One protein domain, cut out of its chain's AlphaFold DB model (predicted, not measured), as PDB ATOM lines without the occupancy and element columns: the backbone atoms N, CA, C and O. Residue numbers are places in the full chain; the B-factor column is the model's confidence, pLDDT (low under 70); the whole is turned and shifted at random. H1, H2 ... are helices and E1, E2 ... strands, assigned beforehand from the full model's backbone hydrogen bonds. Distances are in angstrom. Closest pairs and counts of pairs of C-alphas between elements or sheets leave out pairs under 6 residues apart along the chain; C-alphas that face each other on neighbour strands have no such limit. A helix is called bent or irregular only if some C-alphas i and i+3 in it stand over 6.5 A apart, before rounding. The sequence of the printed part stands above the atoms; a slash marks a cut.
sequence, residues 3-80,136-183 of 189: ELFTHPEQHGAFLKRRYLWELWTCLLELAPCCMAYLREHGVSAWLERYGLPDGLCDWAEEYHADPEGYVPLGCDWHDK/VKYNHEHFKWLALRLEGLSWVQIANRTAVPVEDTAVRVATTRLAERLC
ATOM      1  N   GLU A   3      39.981  14.728  49.571       63.34
ATOM      2  CA  GLU A   3      39.626  14.990  50.962       63.34
ATOM      3  C   GLU A   3      38.140  14.665  51.123       63.34
ATOM      4  O   GLU A   3      37.318  15.175  50.366       63.34
ATOM      5  N   LEU A   4      37.811  13.765  52.053       68.19
ATOM      6  CA  LEU A   4      36.430  13.375  52.351       68.19
ATOM      7  C   LEU A   4      36.088  13.795  53.774       68.19
ATOM      8  O   LEU A   4      36.926  13.700  54.669       68.19
ATOM      9  N   PHE A   5      34.850  14.215  54.001       66.50
ATOM     10  CA  PHE A   5      34.323  14.367  55.352       66.50
ATOM     11  C   PHE A   5      33.839  13.006  55.852       66.50
ATOM     12  O   PHE A   5      33.110  12.308  55.152       66.50
ATOM     13  N   THR A   6      34.256  12.617  57.053       65.00
ATOM     14  CA  THR A   6      33.844  11.366  57.701       65.00
ATOM     15  C   THR A   6      33.525  11.616  59.168       65.00
ATOM     16  O   THR A   6      34.252  12.360  59.828       65.00
ATOM     17  N   HIS A   7      32.502  10.957  59.705       66.69
ATOM     18  CA  HIS A   7      32.253  10.951  61.145       66.69
ATOM     19  C   HIS A   7      33.194   9.954  61.857       66.69
ATOM     20  O   HIS A   7      33.351   8.836  61.354       66.69
ATOM     21  N   PRO A   8      33.813  10.291  63.008       66.44
ATOM     22  CA  PRO A   8      34.775   9.418  63.701       66.44
ATOM     23  C   PRO A   8      34.236   8.020  64.025       66.44
ATOM     24  O   PRO A   8      34.943   7.029  63.875       66.44
ATOM     25  N   GLU A   9      32.961   7.933  64.399       68.94
ATOM     26  CA  GLU A   9      32.296   6.670  64.753       68.94
ATOM     27  C   GLU A   9      32.004   5.782  63.535       68.94
ATOM     28  O   GLU A   9      31.843   4.572  63.664       68.94
ATOM     29  N   GLN A  10      31.959   6.369  62.336       63.66
ATOM     30  CA  GLN A  10      31.577   5.682  61.097       63.66
ATOM     31  C   GLN A  10      32.735   5.575  60.101       63.66
ATOM     32  O   GLN A  10      32.578   4.970  59.044       63.66
ATOM     33  N   HIS A  11      33.906   6.133  60.426       64.69
ATOM     34  CA  HIS A  11      35.017   6.336  59.497       64.69
ATOM     35  C   HIS A  11      35.387   5.072  58.702       64.69
ATOM     36  O   HIS A  11      35.514   5.119  57.477       64.69
ATOM     37  N   GLY A  12      35.511   3.926  59.381       65.50
ATOM     38  CA  GLY A  12      35.861   2.653  58.745       65.50
ATOM     39  C   GLY A  12      34.771   2.112  57.812       65.50
ATOM     40  O   GLY A  12      35.056   1.775  56.662       65.50
ATOM     41  N   ALA A  13      33.523   2.061  58.286       70.38
ATOM     42  CA  ALA A  13      32.388   1.532  57.526       70.38
ATOM     43  C   ALA A  13      32.033   2.427  56.326       70.38
ATOM     44  O   ALA A  13      31.860   1.938  55.209       70.38
ATOM     45  N   PHE A  14      32.029   3.743  56.541       72.06
ATOM     46  CA  PHE A  14      31.772   4.761  55.526       72.06
ATOM     47  C   PHE A  14      32.773   4.680  54.372       72.06
ATOM     48  O   PHE A  14      32.388   4.592  53.206       72.06
ATOM     49  N   LEU A  15      34.076   4.667  54.683       76.25
ATOM     50  CA  LEU A  15      35.104   4.605  53.646       76.25
ATOM     51  C   LEU A  15      35.051   3.289  52.875       76.25
ATOM     52  O   LEU A  15      35.261   3.297  51.662       76.25
ATOM     53  N   LYS A  16      34.760   2.172  53.553       81.56
ATOM     54  CA  LYS A  16      34.597   0.878  52.888       81.56
ATOM     55  C   LYS A  16      33.424   0.917  51.908       81.56
ATOM     56  O   LYS A  16      33.635   0.611  50.740       81.56
ATOM     57  N   ARG A  17      32.233   1.368  52.324       82.31
ATOM     58  CA  ARG A  17      31.061   1.464  51.431       82.31
ATOM     59  C   ARG A  17      31.308   2.423  50.265       82.31
ATOM     60  O   ARG A  17      30.977   2.079  49.134       82.31
ATOM     61  N   ARG A  18      31.975   3.562  50.492       82.62
ATOM     62  CA  ARG A  18      32.374   4.461  49.394       82.62
ATOM     63  C   ARG A  18      33.303   3.768  48.402       82.62
ATOM     64  O   ARG A  18      33.126   3.920  47.204       82.62
ATOM     65  N   TYR A  19      34.293   3.018  48.876       87.75
ATOM     66  CA  TYR A  19      35.221   2.326  47.983       87.75
ATOM     67  C   TYR A  19      34.519   1.201  47.207       87.75
ATOM     68  O   TYR A  19      34.831   0.982  46.041       87.75
ATOM     69  N   LEU A  20      33.553   0.517  47.823       89.94
ATOM     70  CA  LEU A  20      32.727  -0.476  47.137       89.94
ATOM     71  C   LEU A  20      31.869   0.157  46.040       89.94
ATOM     72  O   LEU A  20      31.785  -0.406  44.956       89.94
ATOM     73  N   TRP A  21      31.304   1.343  46.279       87.50
ATOM     74  CA  TRP A  21      30.571   2.076  45.244       87.50
ATOM     75  C   TRP A  21      31.446   2.402  44.033       87.50
ATOM     76  O   TRP A  21      31.033   2.253  42.893       87.50
ATOM     77  N   GLU A  22      32.677   2.835  44.281       89.62
ATOM     78  CA  GLU A  22      33.632   3.183  43.223       89.62
ATOM     79  C   GLU A  22      34.056   1.957  42.416       89.62
ATOM     80  O   GLU A  22      34.243   2.034  41.207       89.62
ATOM     81  N   LEU A  23      34.181   0.806  43.078       92.44
ATOM     82  CA  LEU A  23      34.378  -0.457  42.382       92.44
ATOM     83  C   LEU A  23      33.141  -0.822  41.548       92.44
ATOM     84  O   LEU A  23      33.294  -1.177  40.385       92.44
ATOM     85  N   TRP A  24      31.938  -0.704  42.114       91.94
ATOM     86  CA  TRP A  24      30.675  -0.987  41.428       91.94
ATOM     87  C   TRP A  24      30.514  -0.178  40.137       91.94
ATOM     88  O   TRP A  24      30.272  -0.749  39.073       91.94
ATOM     89  N   THR A  25      30.728   1.136  40.197       89.62
ATOM     90  CA  THR A  25      30.638   2.000  39.012       89.62
ATOM     91  C   THR A  25      31.688   1.641  37.964       89.62
ATOM     92  O   THR A  25      31.365   1.567  36.779       89.62
ATOM     93  N   CYS A  26      32.925   1.344  38.377       91.56
ATOM     94  CA  CYS A  26      33.956   0.879  37.452       91.56
ATOM     95  C   CYS A  26      33.631  -0.490  36.832       91.56
ATOM     96  O   CYS A  26      33.980  -0.709  35.675       91.56
ATOM     97  N   LEU A  27      32.977  -1.407  37.552       92.69
ATOM     98  CA  LEU A  27      32.548  -2.700  37.004       92.69
ATOM     99  C   LEU A  27      31.478  -2.521  35.922       92.69
ATOM    100  O   LEU A  27      31.607  -3.104  34.846       92.69
ATOM    101  N   LEU A  28      30.487  -1.659  36.170       89.19
ATOM    102  CA  LEU A  28      29.463  -1.307  35.181       89.19
ATOM    103  C   LEU A  28      30.063  -0.719  33.899       89.19
ATOM    104  O   LEU A  28      29.616  -1.041  32.801       89.19
ATOM    105  N   GLU A  29      31.075   0.137  34.038       89.44
ATOM    106  CA  GLU A  29      31.689   0.836  32.910       89.44
ATOM    107  C   GLU A  29      32.708  -0.030  32.148       89.44
ATOM    108  O   GLU A  29      32.780   0.026  30.918       89.44
ATOM    109  N   LEU A  30      33.526  -0.808  32.862       90.44
ATOM    110  CA  LEU A  30      34.760  -1.386  32.315       90.44
ATOM    111  C   LEU A  30      34.799  -2.915  32.301       90.44
ATOM    112  O   LEU A  30      35.721  -3.465  31.692       90.44
ATOM    113  N   ALA A  31      33.845  -3.596  32.943       92.56
ATOM    114  CA  ALA A  31      33.839  -5.051  33.079       92.56
ATOM    115  C   ALA A  31      32.557  -5.698  32.500       92.56
ATOM    116  O   ALA A  31      31.761  -6.292  33.234       92.56
ATOM    117  N   PRO A  32      32.307  -5.580  31.180       92.88
ATOM    118  CA  PRO A  32      31.074  -6.061  30.563       92.88
ATOM    119  C   PRO A  32      30.869  -7.577  30.680       92.88
ATOM    120  O   PRO A  32      29.722  -7.997  30.842       92.88
ATOM    121  N   CYS A  33      31.921  -8.405  30.633       94.12
ATOM    122  CA  CYS A  33      31.783  -9.850  30.840       94.12
ATOM    123  C   CYS A  33      31.439 -10.166  32.299       94.12
ATOM    124  O   CYS A  33      30.577 -11.007  32.560       94.12
ATOM    125  N   CYS A  34      32.066  -9.462  33.247       93.19
ATOM    126  CA  CYS A  34      31.723  -9.561  34.666       93.19
ATOM    127  C   CYS A  34      30.240  -9.234  34.914       93.19
ATOM    128  O   CYS A  34      29.526 -10.006  35.556       93.19
ATOM    129  N   MET A  35      29.747  -8.139  34.330       93.19
ATOM    130  CA  MET A  35      28.347  -7.718  34.462       93.19
ATOM    131  C   MET A  35      27.365  -8.590  33.663       93.19
ATOM    132  O   MET A  35      26.203  -8.728  34.047       93.19
ATOM    133  N   ALA A  36      27.789  -9.195  32.551       92.94
ATOM    134  CA  ALA A  36      26.994 -10.201  31.843       92.94
ATOM    135  C   ALA A  36      26.771 -11.442  32.717       92.94
ATOM    136  O   ALA A  36      25.635 -11.890  32.853       92.94
ATOM    137  N   TYR A  37      27.815 -11.914  33.404       95.69
ATOM    138  CA  TYR A  37      27.700 -13.056  34.308       95.69
ATOM    139  C   TYR A  37      26.698 -12.806  35.446       95.69
ATOM    140  O   TYR A  37      25.904 -13.689  35.764       95.69
ATOM    141  N   LEU A  38      26.677 -11.593  36.020       94.69
ATOM    142  CA  LEU A  38      25.664 -11.195  37.007       94.69
ATOM    143  C   LEU A  38      24.236 -11.331  36.463       94.69
ATOM    144  O   LEU A  38      23.352 -11.830  37.156       94.69
ATOM    145  N   ARG A  39      23.999 -10.902  35.221       90.25
ATOM    146  CA  ARG A  39      22.675 -10.993  34.582       90.25
ATOM    147  C   ARG A  39      22.261 -12.439  34.321       90.25
ATOM    148  O   ARG A  39      21.101 -12.778  34.512       90.25
ATOM    149  N   GLU A  40      23.200 -13.284  33.916       95.31
ATOM    150  CA  GLU A  40      22.927 -14.672  33.521       95.31
ATOM    151  C   GLU A  40      22.790 -15.631  34.710       95.31
ATOM    152  O   GLU A  40      22.005 -16.577  34.650       95.31
ATOM    153  N   HIS A  41      23.547 -15.403  35.786       96.25
ATOM    154  CA  HIS A  41      23.699 -16.372  36.877       96.25
ATOM    155  C   HIS A  41      23.244 -15.861  38.249       96.25
ATOM    156  O   HIS A  41      23.190 -16.642  39.201       96.25
ATOM    157  N   GLY A  42      22.886 -14.581  38.358       95.50
ATOM    158  CA  GLY A  42      22.414 -13.971  39.597       95.50
ATOM    159  C   GLY A  42      23.533 -13.546  40.552       95.50
ATOM    160  O   GLY A  42      24.715 -13.843  40.364       95.50
ATOM    161  N   VAL A  43      23.132 -12.818  41.598       94.50
ATOM    162  CA  VAL A  43      24.034 -12.095  42.512       94.50
ATOM    163  C   VAL A  43      24.988 -13.030  43.250       94.50
ATOM    164  O   VAL A  43      26.195 -12.814  43.213       94.50
ATOM    165  N   SER A  44      24.483 -14.096  43.876       96.88
ATOM    166  CA  SER A  44      25.318 -14.996  44.685       96.88
ATOM    167  C   SER A  44      26.412 -15.682  43.859       96.88
ATOM    168  O   SER A  44      27.568 -15.701  44.273       96.88
ATOM    169  N   ALA A  45      26.071 -16.183  42.666       96.88
ATOM    170  CA  ALA A  45      27.037 -16.828  41.776       96.88
ATOM    171  C   ALA A  45      28.080 -15.832  41.245       96.88
ATOM    172  O   ALA A  45      29.252 -16.173  41.085       96.88
ATOM    173  N   TRP A  46      27.667 -14.591  40.978       96.81
ATOM    174  CA  TRP A  46      28.562 -13.521  40.556       96.81
ATOM    175  C   TRP A  46      29.562 -13.128  41.646       96.81
ATOM    176  O   TRP A  46      30.762 -13.051  41.364       96.81
ATOM    177  N   LEU A  47      29.096 -12.951  42.886       96.38
ATOM    178  CA  LEU A  47      29.967 -12.644  44.022       96.38
ATOM    179  C   LEU A  47      31.003 -13.745  44.248       96.38
ATOM    180  O   LEU A  47      32.189 -13.448  44.386       96.38
ATOM    181  N   GLU A  48      30.575 -15.008  44.210       95.88
ATOM    182  CA  GLU A  48      31.463 -16.160  44.375       95.88
ATOM    183  C   GLU A  48      32.495 -16.249  43.243       95.88
ATOM    184  O   GLU A  48      33.698 -16.324  43.503       95.88
ATOM    185  N   ARG A  49      32.049 -16.177  41.981       94.19
ATOM    186  CA  ARG A  49      32.927 -16.312  40.808       94.19
ATOM    187  C   ARG A  49      34.041 -15.272  40.778       94.19
ATOM    188  O   ARG A  49      35.168 -15.604  40.413       94.19
ATOM    189  N   TYR A  50      33.710 -14.021  41.085       93.44
ATOM    190  CA  TYR A  50      34.649 -12.900  41.011       93.44
ATOM    191  C   TYR A  50      35.266 -12.546  42.368       93.44
ATOM    192  O   TYR A  50      35.995 -11.558  42.461       93.44
ATOM    193  N   GLY A  51      34.986 -13.336  43.411       93.12
ATOM    194  CA  GLY A  51      35.527 -13.115  44.747       93.12
ATOM    195  C   GLY A  51      35.167 -11.748  45.321       93.12
ATOM    196  O   GLY A  51      36.008 -11.112  45.954       93.12
ATOM    197  N   LEU A  52      33.966 -11.254  45.032       95.62
ATOM    198  CA  LEU A  52      33.513  -9.920  45.409       95.62
ATOM    199  C   LEU A  52      32.880  -9.922  46.812       95.62
ATOM    200  O   LEU A  52      32.258 -10.904  47.207       95.62
ATOM    201  N   PRO A  53      33.004  -8.824  47.574       93.38
ATOM    202  CA  PRO A  53      32.445  -8.732  48.919       93.38
ATOM    203  C   PRO A  53      30.922  -8.528  48.903       93.38
ATOM    204  O   PRO A  53      30.409  -7.727  48.121       93.38
ATOM    205  N   ASP A  54      30.231  -9.112  49.886       91.00
ATOM    206  CA  ASP A  54      28.772  -8.986  50.094       91.00
ATOM    207  C   ASP A  54      28.275  -7.537  50.215       91.00
ATOM    208  O   ASP A  54      27.106  -7.235  50.010       91.00
ATOM    209  N   GLY A  55      29.167  -6.588  50.509       87.25
ATOM    210  CA  GLY A  55      28.824  -5.167  50.522       87.25
ATOM    211  C   GLY A  55      28.396  -4.599  49.158       87.25
ATOM    212  O   GLY A  55      28.055  -3.418  49.113       87.25
ATOM    213  N   LEU A  56      28.435  -5.396  48.082       89.44
ATOM    214  CA  LEU A  56      27.896  -5.085  46.754       89.44
ATOM    215  C   LEU A  56      26.497  -5.679  46.493       89.44
ATOM    216  O   LEU A  56      25.913  -5.333  45.469       89.44
ATOM    217  N   CYS A  57      25.969  -6.542  47.376       89.50
ATOM    218  CA  CYS A  57      24.715  -7.274  47.154       89.50
ATOM    219  C   CYS A  57      23.560  -6.354  46.764       89.50
ATOM    220  O   CYS A  57      22.993  -6.553  45.699       89.50
ATOM    221  N   ASP A  58      23.271  -5.328  47.569       85.62
ATOM    222  CA  ASP A  58      22.099  -4.463  47.361       85.62
ATOM    223  C   ASP A  58      22.082  -3.854  45.948       85.62
ATOM    224  O   ASP A  58      21.089  -3.929  45.232       85.62
ATOM    225  N   TRP A  59      23.222  -3.316  45.497       88.69
ATOM    226  CA  TRP A  59      23.338  -2.722  44.162       88.69
ATOM    227  C   TRP A  59      23.250  -3.766  43.047       88.69
ATOM    228  O   TRP A  59      22.690  -3.492  41.987       88.69
ATOM    229  N   ALA A  60      23.796  -4.960  43.279       88.62
ATOM    230  CA  ALA A  60      23.742  -6.054  42.322       88.62
ATOM    231  C   ALA A  60      22.334  -6.655  42.205       88.62
ATOM    232  O   ALA A  60      21.937  -7.022  41.103       88.62
ATOM    233  N   GLU A  61      21.578  -6.733  43.302       86.62
ATOM    234  CA  GLU A  61      20.176  -7.164  43.324       86.62
ATOM    235  C   GLU A  61      19.287  -6.169  42.577       86.62
ATOM    236  O   GLU A  61      18.517  -6.578  41.706       86.62
ATOM    237  N   GLU A  62      19.449  -4.871  42.846       84.81
ATOM    238  CA  GLU A  62      18.756  -3.803  42.116       84.81
ATOM    239  C   GLU A  62      19.056  -3.862  40.612       84.81
ATOM    240  O   GLU A  62      18.138  -3.850  39.791       84.81
ATOM    241  N   TYR A  63      20.334  -3.981  40.242       83.75
ATOM    242  CA  TYR A  63      20.743  -4.098  38.842       83.75
ATOM    243  C   TYR A  63      20.223  -5.373  38.180       83.75
ATOM    244  O   TYR A  63      19.814  -5.340  37.024       83.75
ATOM    245  N   HIS A  64      20.247  -6.507  38.880       84.81
ATOM    246  CA  HIS A  64      19.782  -7.782  38.337       84.81
ATOM    247  C   HIS A  64      18.260  -7.794  38.121       84.81
ATOM    248  O   HIS A  64      17.792  -8.415  37.169       84.81
ATOM    249  N   ALA A  65      17.496  -7.103  38.972       81.94
ATOM    250  CA  ALA A  65      16.042  -7.011  38.862       81.94
ATOM    251  C   ALA A  65      15.576  -6.171  37.659       81.94
ATOM    252  O   ALA A  65      14.572  -6.517  37.036       81.94
ATOM    253  N   ASP A  66      16.296  -5.096  37.325       81.94
ATOM    254  CA  ASP A  66      15.997  -4.244  36.167       81.94
ATOM    255  C   ASP A  66      17.279  -3.707  35.498       81.94
ATOM    256  O   ASP A  66      17.654  -2.548  35.694       81.94
ATOM    257  N   PRO A  67      17.974  -4.521  34.678       74.19
ATOM    258  CA  PRO A  67      19.238  -4.107  34.069       74.19
ATOM    259  C   PRO A  67      19.098  -2.975  33.044       74.19
ATOM    260  O   PRO A  67      20.062  -2.245  32.810       74.19
ATOM    261  N   GLU A  68      17.937  -2.857  32.391       72.81
ATOM    262  CA  GLU A  68      17.678  -1.856  31.346       72.81
ATOM    263  C   GLU A  68      17.248  -0.506  31.939       72.81
ATOM    264  O   GLU A  68      17.569   0.540  31.370       72.81
ATOM    265  N   GLY A  69      16.562  -0.519  33.088       68.94
ATOM    266  CA  GLY A  69      16.191   0.672  33.852       68.94
ATOM    267  C   GLY A  69      17.219   1.110  34.898       68.94
ATOM    268  O   GLY A  69      17.077   2.198  35.463       68.94
ATOM    269  N   TYR A  70      18.266   0.314  35.153       69.44
ATOM    270  CA  TYR A  70      19.273   0.648  36.157       69.44
ATOM    271  C   TYR A  70      20.095   1.876  35.760       69.44
ATOM    272  O   TYR A  70      20.924   1.854  34.845       69.44
ATOM    273  N   VAL A  71      19.924   2.947  36.527       60.56
ATOM    274  CA  VAL A  71      20.782   4.126  36.483       60.56
ATOM    275  C   VAL A  71      21.550   4.168  37.799       60.56
ATOM    276  O   VAL A  71      20.908   4.248  38.846       60.56
ATOM    277  N   PRO A  72      22.898   4.142  37.796       55.47
ATOM    278  CA  PRO A  72      23.665   4.334  39.018       55.47
ATOM    279  C   PRO A  72      23.445   5.764  39.523       55.47
ATOM    280  O   PRO A  72      24.149   6.701  39.140       55.47
ATOM    281  N   LEU A  73      22.445   5.943  40.384       50.97
ATOM    282  CA  LEU A  73      22.250   7.167  41.147       50.97
ATOM    283  C   LEU A  73      23.446   7.270  42.095       50.97
ATOM    284  O   LEU A  73      23.652   6.409  42.948       50.97
ATOM    285  N   GLY A  74      24.318   8.258  41.863       50.53
ATOM    286  CA  GLY A  74      25.571   8.407  42.603       50.53
ATOM    287  C   GLY A  74      25.332   8.320  44.104       50.53
ATOM    288  O   GLY A  74      24.622   9.185  44.576       50.53
ATOM    289  N   CYS A  75      25.913   7.330  44.812       43.25
ATOM    290  CA  CYS A  75      25.715   7.054  46.252       43.25
ATOM    291  C   CYS A  75      24.565   7.862  46.872       43.25
ATOM    292  O   CYS A  75      24.833   8.827  47.596       43.25
ATOM    293  N   ASP A  76      23.311   7.530  46.561       42.38
ATOM    294  CA  ASP A  76      22.214   8.214  47.232       42.38
ATOM    295  C   ASP A  76      22.251   7.788  48.701       42.38
ATOM    296  O   ASP A  76      22.111   6.619  49.062       42.38
ATOM    297  N   TRP A  77      22.596   8.755  49.546       49.06
ATOM    298  CA  TRP A  77      22.800   8.586  50.974       49.06
ATOM    299  C   TRP A  77      21.474   8.213  51.638       49.06
ATOM    300  O   TRP A  77      20.667   9.064  52.021       49.06
ATOM    301  N   HIS A  78      21.247   6.924  51.818       35.81
ATOM    302  CA  HIS A  78      20.395   6.417  52.883       35.81
ATOM    303  C   HIS A  78      21.368   5.757  53.870       35.81
ATOM    304  O   HIS A  78      21.961   4.738  53.549       35.81
ATOM    305  N   ASP A  79      21.760   6.386  54.983       40.47
ATOM    306  CA  ASP A  79      20.935   7.091  55.966       40.47
ATOM    307  C   ASP A  79      21.040   8.623  55.956       40.47
ATOM    308  O   ASP A  79      22.112   9.214  56.058       40.47
ATOM    309  N   LYS A  80      19.868   9.257  55.867       34.59
ATOM    310  CA  LYS A  80      19.620  10.704  55.838       34.59
ATOM    311  C   LYS A  80      20.656  11.531  56.641       34.59
ATOM    312  O   LYS A  80      20.689  11.379  57.865       34.59
ATOM    313  N   VAL A 136      41.991  10.983  52.506       66.50
ATOM    314  CA  VAL A 136      41.947   9.588  52.093       66.50
ATOM    315  C   VAL A 136      42.874   9.405  50.908       66.50
ATOM    316  O   VAL A 136      42.859  10.169  49.938       66.50
ATOM    317  N   LYS A 137      43.701   8.359  50.970       66.19
ATOM    318  CA  LYS A 137      44.430   7.877  49.795       66.19
ATOM    319  C   LYS A 137      43.427   7.207  48.861       66.19
ATOM    320  O   LYS A 137      43.231   5.994  48.891       66.19
ATOM    321  N   TYR A 138      42.759   8.055  48.096       71.12
ATOM    322  CA  TYR A 138      41.824   7.726  47.042       71.12
ATOM    323  C   TYR A 138      42.500   8.045  45.706       71.12
ATOM    324  O   TYR A 138      42.937   9.181  45.484       71.12
ATOM    325  N   ASN A 139      42.638   7.030  44.857       84.19
ATOM    326  CA  ASN A 139      43.043   7.174  43.466       84.19
ATOM    327  C   ASN A 139      42.055   6.378  42.616       84.19
ATOM    328  O   ASN A 139      42.056   5.150  42.670       84.19
ATOM    329  N   HIS A 140      41.216   7.092  41.872       85.75
ATOM    330  CA  HIS A 140      40.153   6.507  41.065       85.75
ATOM    331  C   HIS A 140      40.695   5.497  40.032       85.75
ATOM    332  O   HIS A 140      40.083   4.460  39.801       85.75
ATOM    333  N   GLU A 141      41.906   5.716  39.505       89.81
ATOM    334  CA  GLU A 141      42.537   4.794  38.549       89.81
ATOM    335  C   GLU A 141      42.745   3.385  39.114       89.81
ATOM    336  O   GLU A 141      42.605   2.406  38.388       89.81
ATOM    337  N   HIS A 142      42.993   3.245  40.419       92.31
ATOM    338  CA  HIS A 142      43.164   1.918  41.016       92.31
ATOM    339  C   HIS A 142      41.866   1.092  40.963       92.31
ATOM    340  O   HIS A 142      41.930  -0.129  40.836       92.31
ATOM    341  N   PHE A 143      40.695   1.738  41.036       93.50
ATOM    342  CA  PHE A 143      39.395   1.064  40.927       93.50
ATOM    343  C   PHE A 143      39.137   0.600  39.495       93.50
ATOM    344  O   PHE A 143      38.711  -0.535  39.289       93.50
ATOM    345  N   LYS A 144      39.501   1.423  38.504       94.00
ATOM    346  CA  LYS A 144      39.463   1.026  37.092       94.00
ATOM    347  C   LYS A 144      40.361  -0.174  36.818       94.00
ATOM    348  O   LYS A 144      39.936  -1.120  36.163       94.00
ATOM    349  N   TRP A 145      41.591  -0.167  37.337       94.81
ATOM    350  CA  TRP A 145      42.520  -1.289  37.178       94.81
ATOM    351  C   TRP A 145      41.990  -2.566  37.823       94.81
ATOM    352  O   TRP A 145      42.097  -3.634  37.227       94.81
ATOM    353  N   LEU A 146      41.364  -2.453  38.998       95.62
ATOM    354  CA  LEU A 146      40.713  -3.581  39.659       95.62
ATOM    355  C   LEU A 146      39.553  -4.141  38.823       95.62
ATOM    356  O   LEU A 146      39.508  -5.347  38.601       95.62
ATOM    357  N   ALA A 147      38.670  -3.286  38.303       95.44
ATOM    358  CA  ALA A 147      37.568  -3.712  37.439       95.44
ATOM    359  C   ALA A 147      38.070  -4.402  36.158       95.44
ATOM    360  O   ALA A 147      37.614  -5.491  35.821       95.44
ATOM    361  N   LEU A 148      39.078  -3.829  35.491       94.88
ATOM    362  CA  LEU A 148      39.703  -4.436  34.311       94.88
ATOM    363  C   LEU A 148      40.395  -5.766  34.633       94.88
ATOM    364  O   LEU A 148      40.395  -6.682  33.810       94.88
ATOM    365  N   ARG A 149      40.987  -5.896  35.824       95.50
ATOM    366  CA  ARG A 149      41.577  -7.165  36.254       95.50
ATOM    367  C   ARG A 149      40.507  -8.233  36.458       95.50
ATOM    368  O   ARG A 149      40.715  -9.363  36.024       95.50
ATOM    369  N   LEU A 150      39.380  -7.880  37.077       95.00
ATOM    370  CA  LEU A 150      38.230  -8.774  37.259       95.00
ATOM    371  C   LEU A 150      37.571  -9.151  35.926       95.00
ATOM    372  O   LEU A 150      37.114 -10.277  35.775       95.00
ATOM    373  N   GLU A 151      37.608  -8.261  34.934       94.50
ATOM    374  CA  GLU A 151      37.213  -8.560  33.550       94.50
ATOM    375  C   GLU A 151      38.135  -9.596  32.873       94.50
ATOM    376  O   GLU A 151      37.765 -10.203  31.871       94.50
ATOM    377  N   GLY A 152      39.323  -9.845  33.433       93.31
ATOM    378  CA  GLY A 152      40.265 -10.866  32.971       93.31
ATOM    379  C   GLY A 152      41.494 -10.318  32.248       93.31
ATOM    380  O   GLY A 152      42.287 -11.100  31.722       93.31
ATOM    381  N   LEU A 153      41.700  -8.996  32.225       93.62
ATOM    382  CA  LEU A 153      42.893  -8.420  31.607       93.62
ATOM    383  C   LEU A 153      44.153  -8.747  32.420       93.62
ATOM    384  O   LEU A 153      44.141  -8.783  33.655       93.62
ATOM    385  N   SER A 154      45.270  -8.950  31.724       93.81
ATOM    386  CA  SER A 154      46.590  -9.083  32.346       93.81
ATOM    387  C   SER A 154      47.118  -7.732  32.841       93.81
ATOM    388  O   SER A 154      46.713  -6.674  32.353       93.81
ATOM    389  N   TRP A 155      48.074  -7.742  33.774       93.00
ATOM    390  CA  TRP A 155      48.688  -6.506  34.286       93.00
ATOM    391  C   TRP A 155      49.296  -5.644  33.181       93.00
ATOM    392  O   TRP A 155      49.147  -4.426  33.201       93.00
ATOM    393  N   VAL A 156      49.905  -6.281  32.178       92.69
ATOM    394  CA  VAL A 156      50.478  -5.612  31.003       92.69
ATOM    395  C   VAL A 156      49.386  -4.955  30.155       92.69
ATOM    396  O   VAL A 156      49.541  -3.818  29.715       92.69
ATOM    397  N   GLN A 157      48.255  -5.634  29.939       93.31
ATOM    398  CA  GLN A 157      47.130  -5.054  29.199       93.31
ATOM    399  C   GLN A 157      46.539  -3.844  29.928       93.31
ATOM    400  O   GLN A 157      46.210  -2.851  29.284       93.31
ATOM    401  N   ILE A 158      46.434  -3.904  31.259       92.75
ATOM    402  CA  ILE A 158      45.930  -2.793  32.078       92.75
ATOM    403  C   ILE A 158      46.903  -1.607  32.034       92.75
ATOM    404  O   ILE A 158      46.481  -0.486  31.760       92.75
ATOM    405  N   ALA A 159      48.200  -1.862  32.227       90.50
ATOM    406  CA  ALA A 159      49.272  -0.868  32.153       90.50
ATOM    407  C   ALA A 159      49.329  -0.118  30.810       90.50
ATOM    408  O   ALA A 159      49.653   1.067  30.770       90.50
ATOM    409  N   ASN A 160      48.977  -0.793  29.714       88.62
ATOM    410  CA  ASN A 160      48.946  -0.202  28.376       88.62
ATOM    411  C   ASN A 160      47.643   0.550  28.059       88.62
ATOM    412  O   ASN A 160      47.564   1.225  27.035       88.62
ATOM    413  N   ARG A 161      46.606   0.420  28.897       84.69
ATOM    414  CA  ARG A 161      45.286   1.039  28.680       84.69
ATOM    415  C   ARG A 161      45.146   2.399  29.370       84.69
ATOM    416  O   ARG A 161      44.164   3.103  29.142       84.69
ATOM    417  N   THR A 162      46.109   2.781  30.206       75.62
ATOM    418  CA  THR A 162      46.133   4.078  30.887       75.62
ATOM    419  C   THR A 162      46.617   5.190  29.958       75.62
ATOM    420  O   THR A 162      47.478   4.985  29.108       75.62
ATOM    421  N   ALA A 163      46.093   6.408  30.142       68.81
ATOM    422  CA  ALA A 163      46.468   7.574  29.328       68.81
ATOM    423  C   ALA A 163      47.967   7.928  29.421       68.81
ATOM    424  O   ALA A 163      48.529   8.528  28.508       68.81
ATOM    425  N   VAL A 164      48.606   7.550  30.529       69.44
ATOM    426  CA  VAL A 164      50.053   7.615  30.733       69.44
ATOM    427  C   VAL A 164      50.540   6.181  30.927       69.44
ATOM    428  O   VAL A 164      49.957   5.498  31.770       69.44
ATOM    429  N   PRO A 165      51.565   5.707  30.196       70.88
ATOM    430  CA  PRO A 165      52.128   4.379  30.415       70.88
ATOM    431  C   PRO A 165      52.603   4.226  31.861       70.88
ATOM    432  O   PRO A 165      53.382   5.043  32.357       70.88
ATOM    433  N   VAL A 166      52.114   3.192  32.536       82.81
ATOM    434  CA  VAL A 166      52.507   2.839  33.906       82.81
ATOM    435  C   VAL A 166      53.212   1.488  33.863       82.81
ATOM    436  O   VAL A 166      52.864   0.638  33.054       82.81
ATOM    437  N   GLU A 167      54.198   1.261  34.728       88.44
ATOM    438  CA  GLU A 167      54.789  -0.071  34.874       88.44
ATOM    439  C   GLU A 167      53.743  -1.078  35.381       88.44
ATOM    440  O   GLU A 167      53.000  -0.811  36.332       88.44
ATOM    441  N   ASP A 168      53.720  -2.272  34.793       88.31
ATOM    442  CA  ASP A 168      52.823  -3.367  35.175       88.31
ATOM    443  C   ASP A 168      52.956  -3.740  36.662       88.31
ATOM    444  O   ASP A 168      51.965  -4.006  37.346       88.31
ATOM    445  N   THR A 169      54.172  -3.660  37.204       89.69
ATOM    446  CA  THR A 169      54.454  -3.895  38.622       89.69
ATOM    447  C   THR A 169      53.750  -2.876  39.520       89.69
ATOM    448  O   THR A 169      53.214  -3.251  40.568       89.69
ATOM    449  N   ALA A 170      53.695  -1.604  39.116       87.75
ATOM    450  CA  ALA A 170      52.994  -0.569  39.871       87.75
ATOM    451  C   ALA A 170      51.474  -0.783  39.831       87.75
ATOM    452  O   ALA A 170      50.818  -0.676  40.874       87.75
ATOM    453  N   VAL A 171      50.931  -1.168  38.669       90.50
ATOM    454  CA  VAL A 171      49.519  -1.554  38.519       90.50
ATOM    455  C   VAL A 171      49.187  -2.726  39.438       90.50
ATOM    456  O   VAL A 171      48.230  -2.638  40.212       90.50
ATOM    457  N   ARG A 172      50.000  -3.789  39.417       92.62
ATOM    458  CA  ARG A 172      49.810  -4.977  40.259       92.62
ATOM    459  C   ARG A 172      49.795  -4.611  41.740       92.62
ATOM    460  O   ARG A 172      48.818  -4.889  42.426       92.62
ATOM    461  N   VAL A 173      50.824  -3.919  42.236       91.88
ATOM    462  CA  VAL A 173      50.923  -3.553  43.662       91.88
ATOM    463  C   VAL A 173      49.755  -2.671  44.109       91.88
ATOM    464  O   VAL A 173      49.194  -2.890  45.186       91.88
ATOM    465  N   ALA A 174      49.380  -1.667  43.312       90.31
ATOM    466  CA  ALA A 174      48.278  -0.770  43.649       90.31
ATOM    467  C   ALA A 174      46.924  -1.497  43.661       90.31
ATOM    468  O   ALA A 174      46.132  -1.297  44.586       90.31
ATOM    469  N   THR A 175      46.692  -2.359  42.670       92.44
ATOM    470  CA  THR A 175      45.445  -3.114  42.514       92.44
ATOM    471  C   THR A 175      45.296  -4.170  43.604       92.44
ATOM    472  O   THR A 175      44.244  -4.235  44.234       92.44
ATOM    473  N   THR A 176      46.352  -4.933  43.910       92.38
ATOM    474  CA  THR A 176      46.339  -5.930  44.995       92.38
ATOM    475  C   THR A 176      46.057  -5.286  46.349       92.38
ATOM    476  O   THR A 176      45.175  -5.746  47.066       92.38
ATOM    477  N   ARG A 177      46.709  -4.160  46.673       90.88
ATOM    478  CA  ARG A 177      46.443  -3.433  47.930       90.88
ATOM    479  C   ARG A 177      45.002  -2.934  48.032       90.88
ATOM    480  O   ARG A 177      44.438  -2.898  49.124       90.88
ATOM    481  N   LEU A 178      44.419  -2.488  46.916       91.69
ATOM    482  CA  LEU A 178      43.020  -2.066  46.894       91.69
ATOM    483  C   LEU A 178      42.078  -3.264  47.064       91.69
ATOM    484  O   LEU A 178      41.138  -3.170  47.851       91.69
ATOM    485  N   ALA A 179      42.355  -4.375  46.379       92.25
ATOM    486  CA  ALA A 179      41.580  -5.607  46.479       92.25
ATOM    487  C   ALA A 179      41.570  -6.144  47.918       92.25
ATOM    488  O   ALA A 179      40.498  -6.360  48.476       92.25
ATOM    489  N   GLU A 180      42.733  -6.227  48.570       91.25
ATOM    490  CA  GLU A 180      42.854  -6.613  49.985       91.25
ATOM    491  C   GLU A 180      42.011  -5.713  50.895       91.25
ATOM    492  O   GLU A 180      41.254  -6.197  51.740       91.25
ATOM    493  N   ARG A 181      42.082  -4.391  50.693       88.19
ATOM    494  CA  ARG A 181      41.306  -3.418  51.476       88.19
ATOM    495  C   ARG A 181      39.795  -3.579  51.291       88.19
ATOM    496  O   ARG A 181      39.037  -3.289  52.218       88.19
ATOM    497  N   LEU A 182      39.362  -3.988  50.103       90.44
ATOM    498  CA  LEU A 182      37.958  -4.221  49.778       90.44
ATOM    499  C   LEU A 182      37.493  -5.648  50.084       90.44
ATOM    500  O   LEU A 182      36.292  -5.894  50.030       90.44
ATOM    501  N   CYS A 183      38.406  -6.547  50.463       91.69
ATOM    502  CA  CYS A 183      38.160  -7.984  50.587       91.69
ATOM    503  C   CYS A 183      37.743  -8.637  49.254       91.69
ATOM    504  O   CYS A 183      36.896  -9.522  49.247       91.69
TER     505      CYS A 183
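This is residues 3 to 80 and 136 to 183 of the 189 residues of an uncharacterized protein of Deinococcus-Thermus bacterium (UniProt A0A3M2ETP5). What is the main picture? The long helix H1 runs between two small groups of crossed helices, H2, H3 and H4 on one side and H5, H6 and H7 on the other, and residues 7 to 13 stick out at its first end, where the short strand E1 leads into it. What is it made of, and how large is it? The printed part has 126 residues with one named strand and seven named helices, in the order E1, H1, H2, H3, H4, H5, H6, H7, and its class is mostly helix. It is compact, with a radius of gyration of the C-alphas of 15.0 A, and spans 41 by 40 by 24 A.

What touches the longest helix? H1, residues 11 to 30, is the hub, touching four helices. With residues 22 to 30 alone it touches H5, residues 140 to 150, at a steep tilt of 61 degrees, the same way; the closest C-alphas, of Leu 27 and Ala 147, are 5.1 A apart. With residues 17 to 24 alone it touches H4, residues 54 to 65, at a steep tilt of 41 degrees, the closest C-alphas being those of Leu 20 and Leu 56, 6.7 A apart. What stands beyond these two? H2, residues 32 to 41, and H3, residues 43 to 50, form a helical hairpin at a steep tilt of 44 degrees, opposite ways, with C-alphas 38 and 46 closest at 5.1 A. H7, residues 168 to 182, is about perpendicular to H5 at 90 degrees and touches it, C-alphas 146 and 175 being closest at 5.5 A; H6, residues 155 to 159, touches H7, C-alphas 155 and 168 being closest at 5.3 A. Do the backbones keep to the helix pattern? Every O i to N i+4 pair is within hydrogen-bond range in H1, H2, H3, H5, H6 and H7, and 6 of 8 are in H4, which is irregular, with C-alphas 55 and 58 7.5 A apart.

Where does the longest helix lie? H1 measures 28.3 A, from C-alpha 11 at (35.017, 6.336, 59.497) to C-alpha 30 at (34.760, -1.386, 32.315). How long are the others? H7 measures 20.9 A and ends with C-alpha 182 at (37.958, -4.221, 49.778). H4 measures 17.1 A, H5 15.9 A, H2 14.2 A, H3 10.8 A and H6 6.1 A; E1, residues 3 to 6, measures 9.6 A and pairs with no named strand.

Where is the cut? Residues 81 to 135 are not printed, and C-alphas 80 and 136 are 22.7 A apart across the cut; of the links printed whole, none is long. Where is confidence low? The pLDDT is under 70 in residues 3 to 12, 69 to 80, 136 to 137 and 163 to 164.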